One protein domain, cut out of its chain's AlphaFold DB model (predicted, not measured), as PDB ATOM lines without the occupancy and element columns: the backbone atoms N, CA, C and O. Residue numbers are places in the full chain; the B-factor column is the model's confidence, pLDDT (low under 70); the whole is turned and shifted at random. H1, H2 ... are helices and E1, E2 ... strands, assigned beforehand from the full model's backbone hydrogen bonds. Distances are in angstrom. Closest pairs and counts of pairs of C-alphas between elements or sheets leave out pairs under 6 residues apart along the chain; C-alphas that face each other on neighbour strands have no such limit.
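What this domain is: This is residues 2 to 113 of the 253 residues of an uncharacterized protein of Luteitalea sp (UniProt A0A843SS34). A strongly twisted sheet of six strands has two helices, H1 and H3, over one face, an arrangement in two layers. H1 runs along the strands E3 and E4, H3 crosses slantwise over E4, and the short H2 lies in a loop away from the sheet. The printed part has 112 residues, with three named helices and six named strands in the order H1 E1 E2 H2 E3 E4 E5 H3 E6; the class is mixed, helices and strands. The sheet is mixed, in the order E2 E1 E3 E4 E5 E6. The whole is compact and rounded, with a radius of gyration of the C-alphas of 13.4 A and spans of 38 by 32 by 27 A.

How they stand to each other: H1, residues 4 to 12, is on the sheet at a height of 8.9 A. It is over E3, residues 52 to 59, and only just over E4, residues 64 to 70, with 3 of its C-alphas falling there; on the local plane it runs along E3 at 7 degrees. The closest C-alphas of H1 and E3 are those of Thr 4 and Ala 53, 7.5 A apart. E1, residues 15 to 23, bends by 70 degrees at residue 18 and is antiparallel to E3, with N 21 and O 54 at 2.8 A. E2, residues 35 to 37, is an edge strand parallel to E1, with N 36 and O 20 at 2.9 A. H2, residues 42 to 45, is not on the sheet. E3, E4 and E5, residues 75 to 79, form a meander, each strand the antiparallel neighbour of the one before: N 55 and O 67 are 2.8 A apart, N 68 and O 77 2.7 A. H3, residues 89 to 102, is on the sheet at a height of 7.3 A, over E4 and slantwise to it at 37 degrees on the local plane. E5, H3 and E6, residues 107 to 111, form a strand-helix-strand unit, two parallel neighbour strands with a helix between, with a right-handed crossover; N 109 and O 76 are 2.8 A apart. The closest C-alphas of H3 and E6 are those of Arg 100 and Val 108, 6.2 A apart. H1 and H3 are close but not clearly touching, with C-alphas 10 and 102 at 7.3 A. In H1 and H3 every O i to N i+4 pair is within hydrogen-bond range; H2 is too short for such a pair.

Where its parts are: H1 begins at C-alpha 4 (195.526, 172.780, 121.752). E1 measures 21.8 A from first to last C-alpha, E3 21.4 A, E4 20.0 A and H3 20.1 A. E6 ends at C-alpha 111 (188.685, 156.105, 111.655).

The domain as a whole: The C-alphas farthest apart, those of Glu 47 and Thr 61, are 39.2 A apart. The printed part has no cut, and the link from E1 to E2, 11 residues, is long. Mean pLDDT of the printed part is 88.5; residues 2 to 3, 31 and 41 to 47 are under 70.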
ATOM      1  N   ASP A   2     195.665 176.571 127.370       62.59
ATOM      2  CA  ASP A   2     195.250 176.181 126.017       62.59
ATOM      3  C   ASP A   2     195.947 174.870 125.617       62.59
ATOM      4  O   ASP A   2     197.096 174.859 125.176       62.59
ATOM      5  N   GLN A   3     195.266 173.744 125.851       67.44
ATOM      6  CA  GLN A   3     195.793 172.401 125.586       67.44
ATOM      7  C   GLN A   3     195.985 172.132 124.085       67.44
ATOM      8  O   GLN A   3     196.643 171.161 123.725       67.44
ATOM      9  N   THR A   4     195.441 172.978 123.205       79.69
ATOM     10  CA  THR A   4     195.526 172.780 121.752       79.69
ATOM     11  C   THR A   4     196.757 173.429 121.126       79.69
ATOM     12  O   THR A   4     197.230 172.967 120.089       79.69
ATOM     13  N   LYS A   5     197.333 174.445 121.778       81.00
ATOM     14  CA  LYS A   5     198.504 175.172 121.271       81.00
ATOM     15  C   LYS A   5     199.724 174.269 121.019       81.00
ATOM     16  O   LYS A   5     200.279 174.348 119.923       81.00
ATOM     17  N   PRO A   6     200.121 173.359 121.937       86.50
ATOM     18  CA  PRO A   6     201.208 172.417 121.661       86.50
ATOM     19  C   PRO A   6     200.875 171.462 120.511       86.50
ATOM     20  O   PRO A   6     201.735 171.171 119.685       86.50
ATOM     21  N   PHE A   7     199.619 171.010 120.423       91.25
ATOM     22  CA  PHE A   7     199.177 170.100 119.369       91.25
ATOM     23  C   PHE A   7     199.313 170.730 117.978       91.25
ATOM     24  O   PHE A   7     199.954 170.148 117.106       91.25
ATOM     25  N   PHE A   8     198.760 171.929 117.774       92.50
ATOM     26  CA  PHE A   8     198.819 172.599 116.474       92.50
ATOM     27  C   PHE A   8     200.228 173.059 116.107       92.50
ATOM     28  O   PHE A   8     200.594 172.974 114.936       92.50
ATOM     29  N   HIS A   9     201.038 173.468 117.088       91.50
ATOM     30  CA  HIS A   9     202.450 173.767 116.854       91.50
ATOM     31  C   HIS A   9     203.178 172.542 116.288       91.50
ATOM     32  O   HIS A   9     203.707 172.602 115.181       91.50
ATOM     33  N   THR A  10     203.130 171.403 116.982       92.81
ATOM     34  CA  THR A  10     203.795 170.173 116.524       92.81
ATOM     35  C   THR A  10     203.220 169.650 115.205       92.81
ATOM     36  O   THR A  10     203.961 169.138 114.369       92.81
ATOM     37  N   LEU A  11     201.913 169.797 114.973       94.06
ATOM     38  CA  LEU A  11     201.287 169.423 113.702       94.06
ATOM     39  C   LEU A  11     201.821 170.267 112.529       94.06
ATOM     40  O   LEU A  11     202.076 169.734 111.448       94.06
ATOM     41  N   SER A  12     202.044 171.565 112.758       93.00
ATOM     42  CA  SER A  12     202.555 172.496 111.745       93.00
ATOM     43  C   SER A  12     204.019 172.259 111.345       93.00
ATOM     44  O   SER A  12     204.448 172.706 110.288       93.00
ATOM     45  N   GLU A  13     204.786 171.501 112.135       93.81
ATOM     46  CA  GLU A  13     206.194 171.189 111.835       93.81
ATOM     47  C   GLU A  13     206.369 170.272 110.614       93.81
ATOM     48  O   GLU A  13     207.467 170.156 110.073       93.81
ATOM     49  N   PHE A  14     205.316 169.566 110.197       94.94
ATOM     50  CA  PHE A  14     205.382 168.614 109.082       94.94
ATOM     51  C   PHE A  14     204.150 168.631 108.169       94.94
ATOM     52  O   PHE A  14     204.086 167.845 107.222       94.94
ATOM     53  N   THR A  15     203.187 169.514 108.438       95.75
ATOM     54  CA  THR A  15     202.007 169.731 107.596       95.75
ATOM     55  C   THR A  15     201.625 171.199 107.539       95.75
ATOM     56  O   THR A  15     201.957 171.976 108.433       95.75
ATOM     57  N   THR A  16     200.864 171.569 106.516       95.38
ATOM     58  CA  THR A  16     200.215 172.877 106.428       95.38
ATOM     59  C   THR A  16     198.799 172.765 106.976       95.38
ATOM     60  O   THR A  16     197.981 172.031 106.424       95.38
ATOM     61  N   ILE A  17     198.481 173.502 108.043       95.94
ATOM     62  CA  ILE A  17     197.118 173.563 108.587       95.94
ATOM     63  C   ILE A  17     196.271 174.485 107.704       95.94
ATOM     64  O   ILE A  17     196.575 175.666 107.559       95.94
ATOM     65  N   LEU A  18     195.202 173.942 107.125       95.94
ATOM     66  CA  LEU A  18     194.351 174.632 106.151       95.94
ATOM     67  C   LEU A  18     193.053 175.168 106.748       95.94
ATOM     68  O   LEU A  18     192.517 176.158 106.256       95.94
ATOM     69  N   ALA A  19     192.529 174.503 107.774       95.81
ATOM     70  CA  ALA A  19     191.367 174.939 108.537       95.81
ATOM     71  C   ALA A  19     191.285 174.145 109.844       95.81
ATOM     72  O   ALA A  19     191.692 172.983 109.897       95.81
ATOM     73  N   VAL A  20     190.721 174.751 110.884       95.31
ATOM     74  CA  VAL A  20     190.514 174.124 112.191       95.31
ATOM     75  C   VAL A  20     189.068 174.298 112.623       95.31
ATOM     76  O   VAL A  20     188.522 175.397 112.577       95.31
ATOM     77  N   LYS A  21     188.454 173.215 113.098       92.88
ATOM     78  CA  LYS A  21     187.161 173.236 113.777       92.88
ATOM     79  C   LYS A  21     187.312 172.881 115.249       92.88
ATOM     80  O   LYS A  21     188.003 171.926 115.589       92.88
ATOM     81  N   VAL A  22     186.653 173.632 116.126       91.75
ATOM     82  CA  VAL A  22     186.757 173.452 117.583       91.75
ATOM     83  C   VAL A  22     185.406 173.167 118.225       91.75
ATOM     84  O   VAL A  22     184.393 173.784 117.896       91.75
ATOM     85  N   TYR A  23     185.397 172.239 119.178       89.19
ATOM     86  CA  TYR A  23     184.257 171.929 120.030       89.19
ATOM     87  C   TYR A  23     184.665 172.041 121.498       89.19
ATOM     88  O   TYR A  23     185.468 171.247 121.987       89.19
ATOM     89  N   ARG A  24     184.096 173.026 122.209       86.38
ATOM     90  CA  ARG A  24     184.360 173.293 123.640       86.38
ATOM     91  C   ARG A  24     185.849 173.464 123.991       86.38
ATOM     92  O   ARG A  24     186.231 173.314 125.147       86.38
ATOM     93  N   LEU A  25     186.669 173.807 123.002       87.00
ATOM     94  CA  LEU A  25     188.073 174.166 123.146       87.00
ATOM     95  C   LEU A  25     188.288 175.572 122.586       87.00
ATOM     96  O   LEU A  25     187.551 176.022 121.708       87.00
ATOM     97  N   GLN A  26     189.308 176.248 123.099       84.31
ATOM     98  CA  GLN A  26     189.885 177.428 122.468       84.31
ATOM     99  C   GLN A  26     191.134 176.979 121.712       84.31
ATOM    100  O   GLN A  26     191.797 176.047 122.162       84.31
ATOM    101  N   ALA A  27     191.403 177.601 120.566       82.19
ATOM    102  CA  ALA A  27     192.602 177.345 119.784       82.19
ATOM    103  C   ALA A  27     193.282 178.667 119.440       82.19
ATOM    104  O   ALA A  27     192.695 179.507 118.755       82.19
ATOM    105  N   ASP A  28     194.508 178.837 119.923       80.62
ATOM    106  CA  ASP A  28     195.406 179.916 119.526       80.62
ATOM    107  C   ASP A  28     196.160 179.513 118.247       80.62
ATOM    108  O   ASP A  28     197.117 178.735 118.282       80.62
ATOM    109  N   LEU A  29     195.673 179.991 117.100       79.88
ATOM    110  CA  LEU A  29     196.212 179.699 115.769       79.88
ATOM    111  C   LEU A  29     196.794 180.963 115.126       79.88
ATOM    112  O   LEU A  29     196.350 182.072 115.435       79.88
ATOM    113  N   PRO A  30     197.733 180.823 114.168       72.12
ATOM    114  CA  PRO A  30     198.146 181.942 113.330       72.12
ATOM    115  C   PRO A  30     196.935 182.611 112.666       72.12
ATOM    116  O   PRO A  30     196.009 181.928 112.228       72.12
ATOM    117  N   VAL A  31     196.979 183.941 112.523       68.75
ATOM    118  CA  VAL A  31     195.861 184.774 112.023       68.75
ATOM    119  C   VAL A  31     195.327 184.317 110.653       68.75
ATOM    120  O   VAL A  31     194.178 184.582 110.333       68.75
ATOM    121  N   ALA A  32     196.123 183.597 109.858       83.00
ATOM    122  CA  ALA A  32     195.773 183.166 108.504       83.00
ATOM    123  C   ALA A  32     195.035 181.812 108.398       83.00
ATOM    124  O   ALA A  32     194.726 181.394 107.281       83.00
ATOM    125  N   VAL A  33     194.743 181.118 109.505       91.06
ATOM    126  CA  VAL A  33     194.058 179.811 109.467       91.06
ATOM    127  C   VAL A  33     192.562 179.971 109.769       91.06
ATOM    128  O   VAL A  33     192.214 180.476 110.836       91.06
ATOM    129  N   PRO A  34     191.655 179.510 108.883       93.69
ATOM    130  CA  PRO A  34     190.229 179.464 109.171       93.69
ATOM    131  C   PRO A  34     189.919 178.690 110.455       93.69
ATOM    132  O   PRO A  34     190.207 177.495 110.537       93.69
ATOM    133  N   LEU A  35     189.296 179.355 111.428       92.75
ATOM    134  CA  LEU A  35     188.834 178.756 112.679       92.75
ATOM    135  C   LEU A  35     187.303 178.773 112.718       92.75
ATOM    136  O   LEU A  35     186.682 179.831 112.670       92.75
ATOM    137  N   LEU A  36     186.690 177.595 112.809       91.94
ATOM    138  CA  LEU A  36     185.240 177.422 112.760       91.94
ATOM    139  C   LEU A  36     184.713 176.641 113.974       91.94
ATOM    140  O   LEU A  36     185.429 175.831 114.567       91.94
ATOM    141  N   PRO A  37     183.445 176.845 114.365       89.56
ATOM    142  CA  PRO A  37     182.803 175.961 115.325       89.56
ATOM    143  C   PRO A  37     182.620 174.568 114.709       89.56
ATOM    144  O   PRO A  37     182.244 174.432 113.543       89.56
ATOM    145  N   CYS A  38     182.850 173.520 115.498       87.44
ATOM    146  CA  CYS A  38     182.504 172.168 115.083       87.44
ATOM    147  C   CYS A  38     180.980 172.032 114.968       87.44
ATOM    148  O   CYS A  38     180.233 172.380 115.885       87.44
ATOM    149  N   LEU A  39     180.528 171.489 113.840       81.94
ATOM    150  CA  LEU A  39     179.121 171.262 113.523       81.94
ATOM    151  C   LEU A  39     178.590 169.928 114.062       81.94
ATOM    152  O   LEU A  39     177.601 169.395 113.571       81.94
ATOM    153  N   ASP A  40     179.192 169.377 115.105       71.69
ATOM    154  CA  ASP A  40     178.615 168.233 115.802       71.69
ATOM    155  C   ASP A  40     177.467 168.679 116.716       71.69
ATOM    156  O   ASP A  40     177.470 168.419 117.902       71.69
ATOM    157  N   HIS A  41     176.433 169.345 116.203       55.84
ATOM    158  CA  HIS A  41     175.273 169.778 117.005       55.84
ATOM    159  C   HIS A  41     174.481 168.609 117.633       55.84
ATOM    160  O   HIS A  41     173.758 168.817 118.604       55.84
ATOM    161  N   GLU A  42     174.689 167.362 117.188       52.91
ATOM    162  CA  GLU A  42     174.283 166.160 117.944       52.91
ATOM    163  C   GLU A  42     174.993 166.063 119.310       52.91
ATOM    164  O   GLU A  42     174.393 165.636 120.292       52.91
ATOM    165  N   ALA A  43     176.231 166.553 119.415       52.59
ATOM    166  CA  ALA A  43     176.997 166.692 120.654       52.59
ATOM    167  C   ALA A  43     176.387 167.673 121.658       52.59
ATOM    168  O   ALA A  43     176.742 167.647 122.831       52.59
ATOM    169  N   MET A  44     175.535 168.603 121.214       52.09
ATOM    170  CA  MET A  44     174.844 169.517 122.130       52.09
ATOM    171  C   MET A  44     173.582 168.884 122.724       52.09
ATOM    172  O   MET A  44     173.129 169.334 123.770       52.09
ATOM    173  N   LEU A  45     173.042 167.839 122.085       54.28
ATOM    174  CA  LEU A  45     171.861 167.100 122.548       54.28
ATOM    175  C   LEU A  45     172.221 165.811 123.306       54.28
ATOM    176  O   LEU A  45     171.395 165.295 124.053       54.28
ATOM    177  N   HIS A  46     173.445 165.302 123.137       52.12
ATOM    178  CA  HIS A  46     173.974 164.162 123.880       52.12
ATOM    179  C   HIS A  46     175.055 164.614 124.871       52.12
ATOM    180  O   HIS A  46     176.141 165.043 124.477       52.12
ATOM    181  N   GLU A  47     174.787 164.474 126.170       54.56
ATOM    182  CA  GLU A  47     175.826 164.546 127.200       54.56
ATOM    183  C   GLU A  47     176.846 163.419 126.944       54.56
ATOM    184  O   GLU A  47     176.485 162.244 126.950       54.56
ATOM    185  N   GLY A  48     178.111 163.750 126.651       71.50
ATOM    186  CA  GLY A  48     179.180 162.739 126.532       71.50
ATOM    187  C   GLY A  48     180.172 162.881 125.374       71.50
ATOM    188  O   GLY A  48     181.063 162.034 125.240       71.50
ATOM    189  N   ILE A  49     180.077 163.921 124.536       80.06
ATOM    190  CA  ILE A  49     181.134 164.203 123.548       80.06
ATOM    191  C   ILE A  49     182.247 165.012 124.215       80.06
ATOM    192  O   ILE A  49     182.023 166.118 124.708       80.06
ATOM    193  N   ALA A  50     183.450 164.438 124.223       87.50
ATOM    194  CA  ALA A  50     184.629 165.082 124.783       87.50
ATOM    195  C   ALA A  50     184.979 166.355 123.984       87.50
ATOM    196  O   ALA A  50     184.841 166.351 122.752       87.50
ATOM    197  N   PRO A  51     185.446 167.429 124.647       89.31
ATOM    198  CA  PRO A  51     186.035 168.578 123.971       89.31
ATOM    199  C   PRO A  51     187.112 168.130 122.980       89.31
ATOM    200  O   PRO A  51     187.939 167.275 123.303       89.31
ATOM    201  N   HIS A  52     187.080 168.671 121.768       91.25
ATOM    202  CA  HIS A  52     187.991 168.259 120.706       91.25
ATOM    203  C   HIS A  52     188.217 169.371 119.690       91.25
ATOM    204  O   HIS A  52     187.416 170.299 119.558       91.25
ATOM    205  N   ALA A  53     189.326 169.273 118.969       93.75
ATOM    206  CA  ALA A  53     189.638 170.151 117.856       93.75
ATOM    207  C   ALA A  53     190.058 169.299 116.667       93.75
ATOM    208  O   ALA A  53     190.892 168.411 116.819       93.75
ATOM    209  N   ALA A  54     189.484 169.555 115.498       94.12
ATOM    210  CA  ALA A  54     189.879 168.888 114.275       94.12
ATOM    211  C   ALA A  54     190.548 169.859 113.310       94.12
ATOM    212  O   ALA A  54     190.163 171.021 113.225       94.12
ATOM    213  N   ALA A  55     191.547 169.375 112.588       95.75
ATOM    214  CA  ALA A  55     192.338 170.136 111.643       95.75
ATOM    215  C   ALA A  55     192.287 169.451 110.281       95.75
ATOM    216  O   ALA A  55     192.572 168.256 110.174       95.75
ATOM    217  N   TYR A  56     191.985 170.229 109.250       97.12
ATOM    218  CA  TYR A  56     192.307 169.866 107.883       97.12
ATOM    219  C   TYR A  56     193.740 170.276 107.601       97.12
ATOM    220  O   TYR A  56     194.094 171.445 107.776       97.12
ATOM    221  N   VAL A  57     194.553 169.323 107.166       96.94
ATOM    222  CA  VAL A  57     195.966 169.547 106.880       96.94
ATOM    223  C   VAL A  57     196.345 169.023 105.507       96.94
ATOM    224  O   VAL A  57     195.760 168.058 105.014       96.94
ATOM    225  N   GLU A  58     197.348 169.648 104.906       96.88
ATOM    226  CA  GLU A  58     198.028 169.156 103.713       96.88
ATOM    227  C   GLU A  58     199.442 168.706 104.081       96.88
ATOM    228  O   GLU A  58     200.180 169.427 104.757       96.88
ATOM    229  N   ASP A  59     199.811 167.496 103.667       95.38
ATOM    230  CA  ASP A  59     201.172 166.994 103.848       95.38
ATOM    231  C   ASP A  59     202.136 167.504 102.762       95.38
ATOM    232  O   ASP A  59     201.737 168.099 101.763       95.38
ATOM    233  N   ALA A  60     203.433 167.230 102.925       92.94
ATOM    234  CA  ALA A  60     204.463 167.646 101.967       92.94
ATOM    235  C   ALA A  60     204.292 167.060 100.548       92.94
ATOM    236  O   ALA A  60     204.929 167.528  99.607       92.94
ATOM    237  N   THR A  61     203.459 166.030 100.383       93.50
ATOM    238  CA  THR A  61     203.131 165.435  99.079       93.50
ATOM    239  C   THR A  61     201.851 166.013  98.476       93.50
ATOM    240  O   THR A  61     201.399 165.540  97.435       93.50
ATOM    241  N   GLY A  62     201.264 167.022  99.123       94.06
ATOM    242  CA  GLY A  62     200.022 167.654  98.712       94.06
ATOM    243  C   GLY A  62     198.781 166.828  99.034       94.06
ATOM    244  O   GLY A  62     197.725 167.135  98.499       94.06
ATOM    245  N   ASN A  63     198.851 165.766  99.844       96.19
ATOM    246  CA  ASN A  63     197.673 164.962 100.197       96.19
ATOM    247  C   ASN A  63     196.951 165.555 101.410       96.19
ATOM    248  O   ASN A  63     197.585 166.052 102.341       96.19
ATOM    249  N   LEU A  64     195.617 165.486 101.392       97.00
ATOM    250  CA  LEU A  64     194.777 166.055 102.445       97.00
ATOM    251  C   LEU A  64     194.456 165.026 103.528       97.00
ATOM    252  O   LEU A  64     194.120 163.876 103.235       97.00
ATOM    253  N   HIS A  65     194.490 165.469 104.783       96.75
ATOM    254  CA  HIS A  65     194.137 164.666 105.953       96.75
ATOM    255  C   HIS A  65     193.236 165.464 106.891       96.75
ATOM    256  O   HIS A  65     193.371 166.683 107.007       96.75
ATOM    257  N   GLU A  66     192.337 164.773 107.589       96.00
ATOM    258  CA  GLU A  66     191.652 165.330 108.754       96.00
ATOM    259  C   GLU A  66     192.150 164.625 110.015       96.00
ATOM    260  O   GLU A  66     192.146 163.393 110.102       96.00
ATOM    261  N   VAL A  67     192.569 165.413 111.002       96.38
ATOM    262  CA  VAL A  67     192.974 164.922 112.322       96.38
ATOM    263  C   VAL A  67     192.131 165.552 113.405       96.38
ATOM    264  O   VAL A  67     191.883 166.745 113.357       96.38
ATOM    265  N   VAL A  68     191.729 164.775 114.401       95.19
ATOM    266  CA  VAL A  68     190.911 165.207 115.533       95.19
ATOM    267  C   VAL A  68     191.672 164.944 116.820       95.19
ATOM    268  O   VAL A  68     191.930 163.799 117.178       95.19
ATOM    269  N   TYR A  69     192.020 166.001 117.537       95.31
ATOM    270  CA  TYR A  69     192.643 165.926 118.847       95.31
ATOM    271  C   TYR A  69     191.588 165.959 119.952       95.31
ATOM    272  O   TYR A  69     190.755 166.865 119.998       95.31
ATOM    273  N   ILE A  70     191.642 164.974 120.852       93.75
ATOM    274  CA  ILE A  70     190.741 164.820 121.997       93.75
ATOM    275  C   ILE A  70     191.602 164.791 123.275       93.75
ATOM    276  O   ILE A  70     192.010 163.704 123.707       93.75
ATOM    277  N   PRO A  71     191.889 165.959 123.885       91.81
ATOM    278  CA  PRO A  71     192.858 166.079 124.975       91.81
ATOM    279  C   PRO A  71     192.537 165.188 126.180       91.81
ATOM    280  O   PRO A  71     193.388 164.441 126.658       91.81
ATOM    281  N   GLU A  72     191.278 165.195 126.625       91.06
ATOM    282  CA  GLU A  72     190.810 164.437 127.795       91.06
ATOM    283  C   GLU A  72     191.048 162.923 127.657       91.06
ATOM    284  O   GLU A  72     191.238 162.214 128.641       91.06
ATOM    285  N   ARG A  73     191.071 162.415 126.418       91.31
ATOM    286  CA  ARG A  73     191.264 160.989 126.117       91.31
ATOM    287  C   ARG A  73     192.685 160.650 125.683       91.31
ATOM    288  O   ARG A  73     192.917 159.494 125.319       91.31
ATOM    289  N   ARG A  74     193.586 161.637 125.660       93.00
ATOM    290  CA  ARG A  74     194.934 161.539 125.087       93.00
ATOM    291  C   ARG A  74     194.940 160.807 123.743       93.00
ATOM    292  O   ARG A  74     195.593 159.774 123.563       93.00
ATOM    293  N   ARG A  75     194.060 161.249 122.842       95.31
ATOM    294  CA  ARG A  75     193.741 160.555 121.594       95.31
ATOM    295  C   ARG A  75     193.783 161.518 120.421       95.31
ATOM    296  O   ARG A  75     193.200 162.598 120.484       95.31
ATOM    297  N   ILE A  76     194.400 161.062 119.335       97.00
ATOM    298  CA  ILE A  76     194.324 161.688 118.017       97.00
ATOM    299  C   ILE A  76     193.608 160.710 117.092       97.00
ATOM    300  O   ILE A  76     194.072 159.586 116.896       97.00
ATOM    301  N   ASP A  77     192.478 161.124 116.539       96.44
ATOM    302  CA  ASP A  77     191.778 160.386 115.497       96.44
ATOM    303  C   ASP A  77     192.165 160.922 114.118       96.44
ATOM    304  O   ASP A  77     192.195 162.127 113.912       96.44
ATOM    305  N   VAL A  78     192.453 160.038 113.167       96.56
ATOM    306  CA  VAL A  78     192.646 160.400 111.756       96.56
ATOM    307  C   VAL A  78     191.398 159.973 110.996       96.56
ATOM    308  O   VAL A  78     191.127 158.773 110.898       96.56
ATOM    309  N   ASP A  79     190.617 160.936 110.505       92.19
ATOM    310  CA  ASP A  79     189.376 160.665 109.776       92.19
ATOM    311  C   ASP A  79     189.660 160.508 108.280       92.19
ATOM    312  O   ASP A  79     189.966 161.467 107.571       92.19
ATOM    313  N   VAL A  80     189.552 159.268 107.798       90.81
ATOM    314  CA  VAL A  80     189.749 158.941 106.381       90.81
ATOM    315  C   VAL A  80     188.545 159.368 105.547       90.81
ATOM    316  O   VAL A  80     188.700 159.665 104.366       90.81
ATOM    317  N   VAL A  81     187.340 159.398 106.131       87.31
ATOM    318  CA  VAL A  81     186.082 159.607 105.396       87.31
ATOM    319  C   VAL A  81     186.032 160.993 104.764       87.31
ATOM    320  O   VAL A  81     185.551 161.162 103.642       87.31
ATOM    321  N   SER A  82     186.558 161.978 105.475       82.75
ATOM    322  CA  SER A  82     186.598 163.381 105.076       82.75
ATOM    323  C   SER A  82     187.443 163.655 103.848       82.75
ATOM    324  O   SER A  82     187.127 164.558 103.080       82.75
ATOM    325  N   THR A  83     188.503 162.873 103.663       90.62
ATOM    326  CA  THR A  83     189.506 163.085 102.616       90.62
ATOM    327  C   THR A  83     189.512 161.960 101.581       90.62
ATOM    328  O   THR A  83     190.449 161.828 100.789       90.62
ATOM    329  N   ILE A  84     188.433 161.160 101.528       88.62
ATOM    330  CA  ILE A  84     188.259 160.093 100.532       88.62
ATOM    331  C   ILE A  84     188.455 160.652  99.123       88.62
ATOM    332  O   ILE A  84     187.777 161.590  98.694       88.62
ATOM    333  N   GLY A  85     189.366 160.020  98.380       86.69
ATOM    334  CA  GLY A  85     189.702 160.378  97.003       86.69
ATOM    335  C   GLY A  85     190.544 161.652  96.864       86.69
ATOM    336  O   GLY A  85     190.682 162.154  95.749       86.69
ATOM    337  N   GLU A  86     191.046 162.216  97.965       89.69
ATOM    338  CA  GLU A  86     192.004 163.339  97.988       89.69
ATOM    339  C   GLU A  86     193.312 162.994  98.716       89.69
ATOM    340  O   GLU A  86     194.186 163.850  98.870       89.69
ATOM    341  N   CYS A  87     193.433 161.736  99.143       90.69
ATOM    342  CA  CYS A  87     194.581 161.175  99.831       90.69
ATOM    343  C   CYS A  87     194.925 159.805  99.230       90.69
ATOM    344  O   CYS A  87     194.039 158.953  99.086       90.69
ATOM    345  N   SER A  88     196.193 159.581  98.877       91.06
ATOM    346  CA  SER A  88     196.691 158.244  98.545       91.06
ATOM    347  C   SER A  88     196.947 157.422  99.807       91.06
ATOM    348  O   SER A  88     197.221 157.955 100.885       91.06
ATOM    349  N   ARG A  89     196.896 156.093  99.676       91.44
ATOM    350  CA  ARG A  89     197.125 155.186 100.806       91.44
ATOM    351  C   ARG A  89     198.542 155.324 101.362       91.44
ATOM    352  O   ARG A  89     198.729 155.363 102.571       91.44
ATOM    353  N   GLU A  90     199.528 155.469 100.485       93.31
ATOM    354  CA  GLU A  90     200.933 155.610 100.866       93.31
ATOM    355  C   GLU A  90     201.183 156.927 101.610       93.31
ATOM    356  O   GLU A  90     201.968 156.966 102.557       93.31
ATOM    357  N   ALA A  91     200.523 158.014 101.193       93.69
ATOM    358  CA  ALA A  91     200.601 159.295 101.886       93.69
ATOM    359  C   ALA A  91     199.928 159.220 103.262       93.69
ATOM    360  O   ALA A  91     200.515 159.661 104.250       93.69
ATOM    361  N   HIS A  92     198.758 158.581 103.344       94.56
ATOM    362  CA  HIS A  92     198.066 158.321 104.605       94.56
ATOM    363  C   HIS A  92     198.930 157.538 105.600       94.56
ATOM    364  O   HIS A  92     199.101 157.968 106.739       94.56
ATOM    365  N   ASP A  93     199.536 156.432 105.168       95.31
ATOM    366  CA  ASP A  93     200.356 155.591 106.042       95.31
ATOM    367  C   ASP A  93     201.590 156.352 106.562       95.31
ATOM    368  O   ASP A  93     201.912 156.283 107.754       95.31
ATOM    369  N   ARG A  94     202.244 157.154 105.705       95.56
ATOM    370  CA  ARG A  94     203.347 158.041 106.117       95.56
ATOM    371  C   ARG A  94     202.891 159.108 107.107       95.56
ATOM    372  O   ARG A  94     203.587 159.358 108.089       95.56
ATOM    373  N   PHE A  95     201.737 159.723 106.866       96.25
ATOM    374  CA  PHE A  95     201.179 160.744 107.745       96.25
ATOM    375  C   PHE A  95     200.867 160.181 109.138       96.25
ATOM    376  O   PHE A  95     201.304 160.738 110.148       96.25
ATOM    377  N   VAL A  96     200.210 159.019 109.210       96.69
ATOM    378  CA  VAL A  96     199.921 158.321 110.474       96.69
ATOM    379  C   VAL A  96     201.209 157.925 111.203       96.69
ATOM    380  O   VAL A  96     201.290 158.065 112.427       96.69
ATOM    381  N   ALA A  97     202.231 157.454 110.484       96.06
ATOM    382  CA  ALA A  97     203.537 157.164 111.074       96.06
ATOM    383  C   ALA A  97     204.195 158.431 111.653       96.06
ATOM    384  O   ALA A  97     204.676 158.408 112.788       96.06
ATOM    385  N   GLY A  98     204.143 159.549 110.922       95.94
ATOM    386  CA  GLY A  98     204.647 160.848 111.372       95.94
ATOM    387  C   GLY A  98     203.938 161.369 112.625       95.94
ATOM    388  O   GLY A  98     204.609 161.864 113.536       95.94
ATOM    389  N   LEU A  99     202.614 161.187 112.711       96.31
ATOM    390  CA  LEU A  99     201.829 161.490 113.910       96.31
ATOM    391  C   LEU A  99     202.278 160.646 115.103       96.31
ATOM    392  O   LEU A  99     202.556 161.192 116.165       96.31
ATOM    393  N   ARG A 100     202.390 159.323 114.939       96.44
ATOM    394  CA  ARG A 100     202.812 158.417 116.024       96.44
ATOM    395  C   ARG A 100     204.209 158.738 116.547       96.44
ATOM    396  O   ARG A 100     204.449 158.613 117.741       96.44
ATOM    397  N   GLN A 101     205.112 159.155 115.663       95.62
ATOM    398  CA  GLN A 101     206.470 159.537 116.038       95.62
ATOM    399  C   GLN A 101     206.495 160.819 116.883       95.62
ATOM    400  O   GLN A 101     207.190 160.871 117.893       95.62
ATOM    401  N   ARG A 102     205.753 161.855 116.472       95.25
ATOM    402  CA  ARG A 102     205.770 163.178 117.124       95.25
ATOM    403  C   ARG A 102     204.891 163.245 118.367       95.25
ATOM    404  O   ARG A 102     205.232 163.921 119.330       95.25
ATOM    405  N   PHE A 103     203.792 162.501 118.372       94.38
ATOM    406  CA  PHE A 103     202.841 162.435 119.474       94.38
ATOM    407  C   PHE A 103     202.949 161.098 120.213       94.38
ATOM    408  O   PHE A 103     201.954 160.414 120.427       94.38
ATOM    409  N   ALA A 104     204.162 160.728 120.636       90.31
ATOM    410  CA  ALA A 104     204.439 159.446 121.297       90.31
ATOM    411  C   ALA A 104     203.619 159.215 122.584       90.31
ATOM    412  O   ALA A 104     203.424 158.083 123.020       90.31
ATOM    413  N   SER A 105     203.143 160.299 123.198       91.00
ATOM    414  CA  SER A 105     202.346 160.271 124.423       91.00
ATOM    415  C   SER A 105     200.835 160.120 124.171       91.00
ATOM    416  O   SER A 105     200.070 159.899 125.110       91.00
ATOM    417  N   GLU A 106     200.403 160.235 122.913       94.00
ATOM    418  CA  GLU A 106     199.005 160.211 122.488       94.00
ATOM    419  C   GLU A 106     198.675 158.904 121.759       94.00
ATOM    420  O   GLU A 106     199.485 158.334 121.024       94.00
ATOM    421  N   ARG A 107     197.437 158.433 121.897       96.25
ATOM    422  CA  ARG A 107     196.947 157.287 121.132       96.25
ATOM    423  C   ARG A 107     196.447 157.741 119.764       96.25
ATOM    424  O   ARG A 107     195.369 158.326 119.666       96.25
ATOM    425  N   VAL A 108     197.184 157.395 118.712       96.81
ATOM    426  CA  VAL A 108     196.768 157.633 117.319       96.81
ATOM    427  C   VAL A 108     195.865 156.500 116.831       96.81
ATOM    428  O   VAL A 108     196.293 155.345 116.735       96.81
ATOM    429  N   HIS A 109     194.623 156.831 116.495       96.69
ATOM    430  CA  HIS A 109     193.608 155.906 116.007       96.69
ATOM    431  C   HIS A 109     193.105 156.342 114.624       96.69
ATOM    432  O   HIS A 109     192.878 157.518 114.379       96.69
ATOM    433  N   VAL A 110     192.910 155.392 113.708       95.56
ATOM    434  CA  VAL A 110     192.422 155.677 112.350       95.56
ATOM    435  C   VAL A 110     190.939 155.336 112.273       95.56
ATOM    436  O   VAL A 110     190.541 154.204 112.554       95.56
ATOM    437  N   ILE A 111     190.112 156.310 111.898       92.25
ATOM    438  CA  ILE A 111     188.685 156.105 111.655       92.25
ATOM    439  C   ILE A 111     188.514 155.701 110.190       92.25
ATOM    440  O   ILE A 111     188.656 156.510 109.276       92.25
ATOM    441  N   GLY A 112     188.242 154.413 109.982       88.62
ATOM    442  CA  GLY A 112     188.009 153.844 108.660       88.62
ATOM    443  C   GLY A 112     186.592 154.072 108.132       88.62
ATOM    444  O   GLY A 112     185.682 154.508 108.837       88.62
ATOM    445  N   VAL A 113     186.407 153.696 106.869       90.94
ATOM    446  CA  VAL A 113     185.132 153.775 106.152       90.94
ATOM    447  C   VAL A 113     184.128 152.761 106.703       90.94
ATOM    448  O   VAL A 113     184.427 151.572 106.808       90.94
TER     449      VAL A 113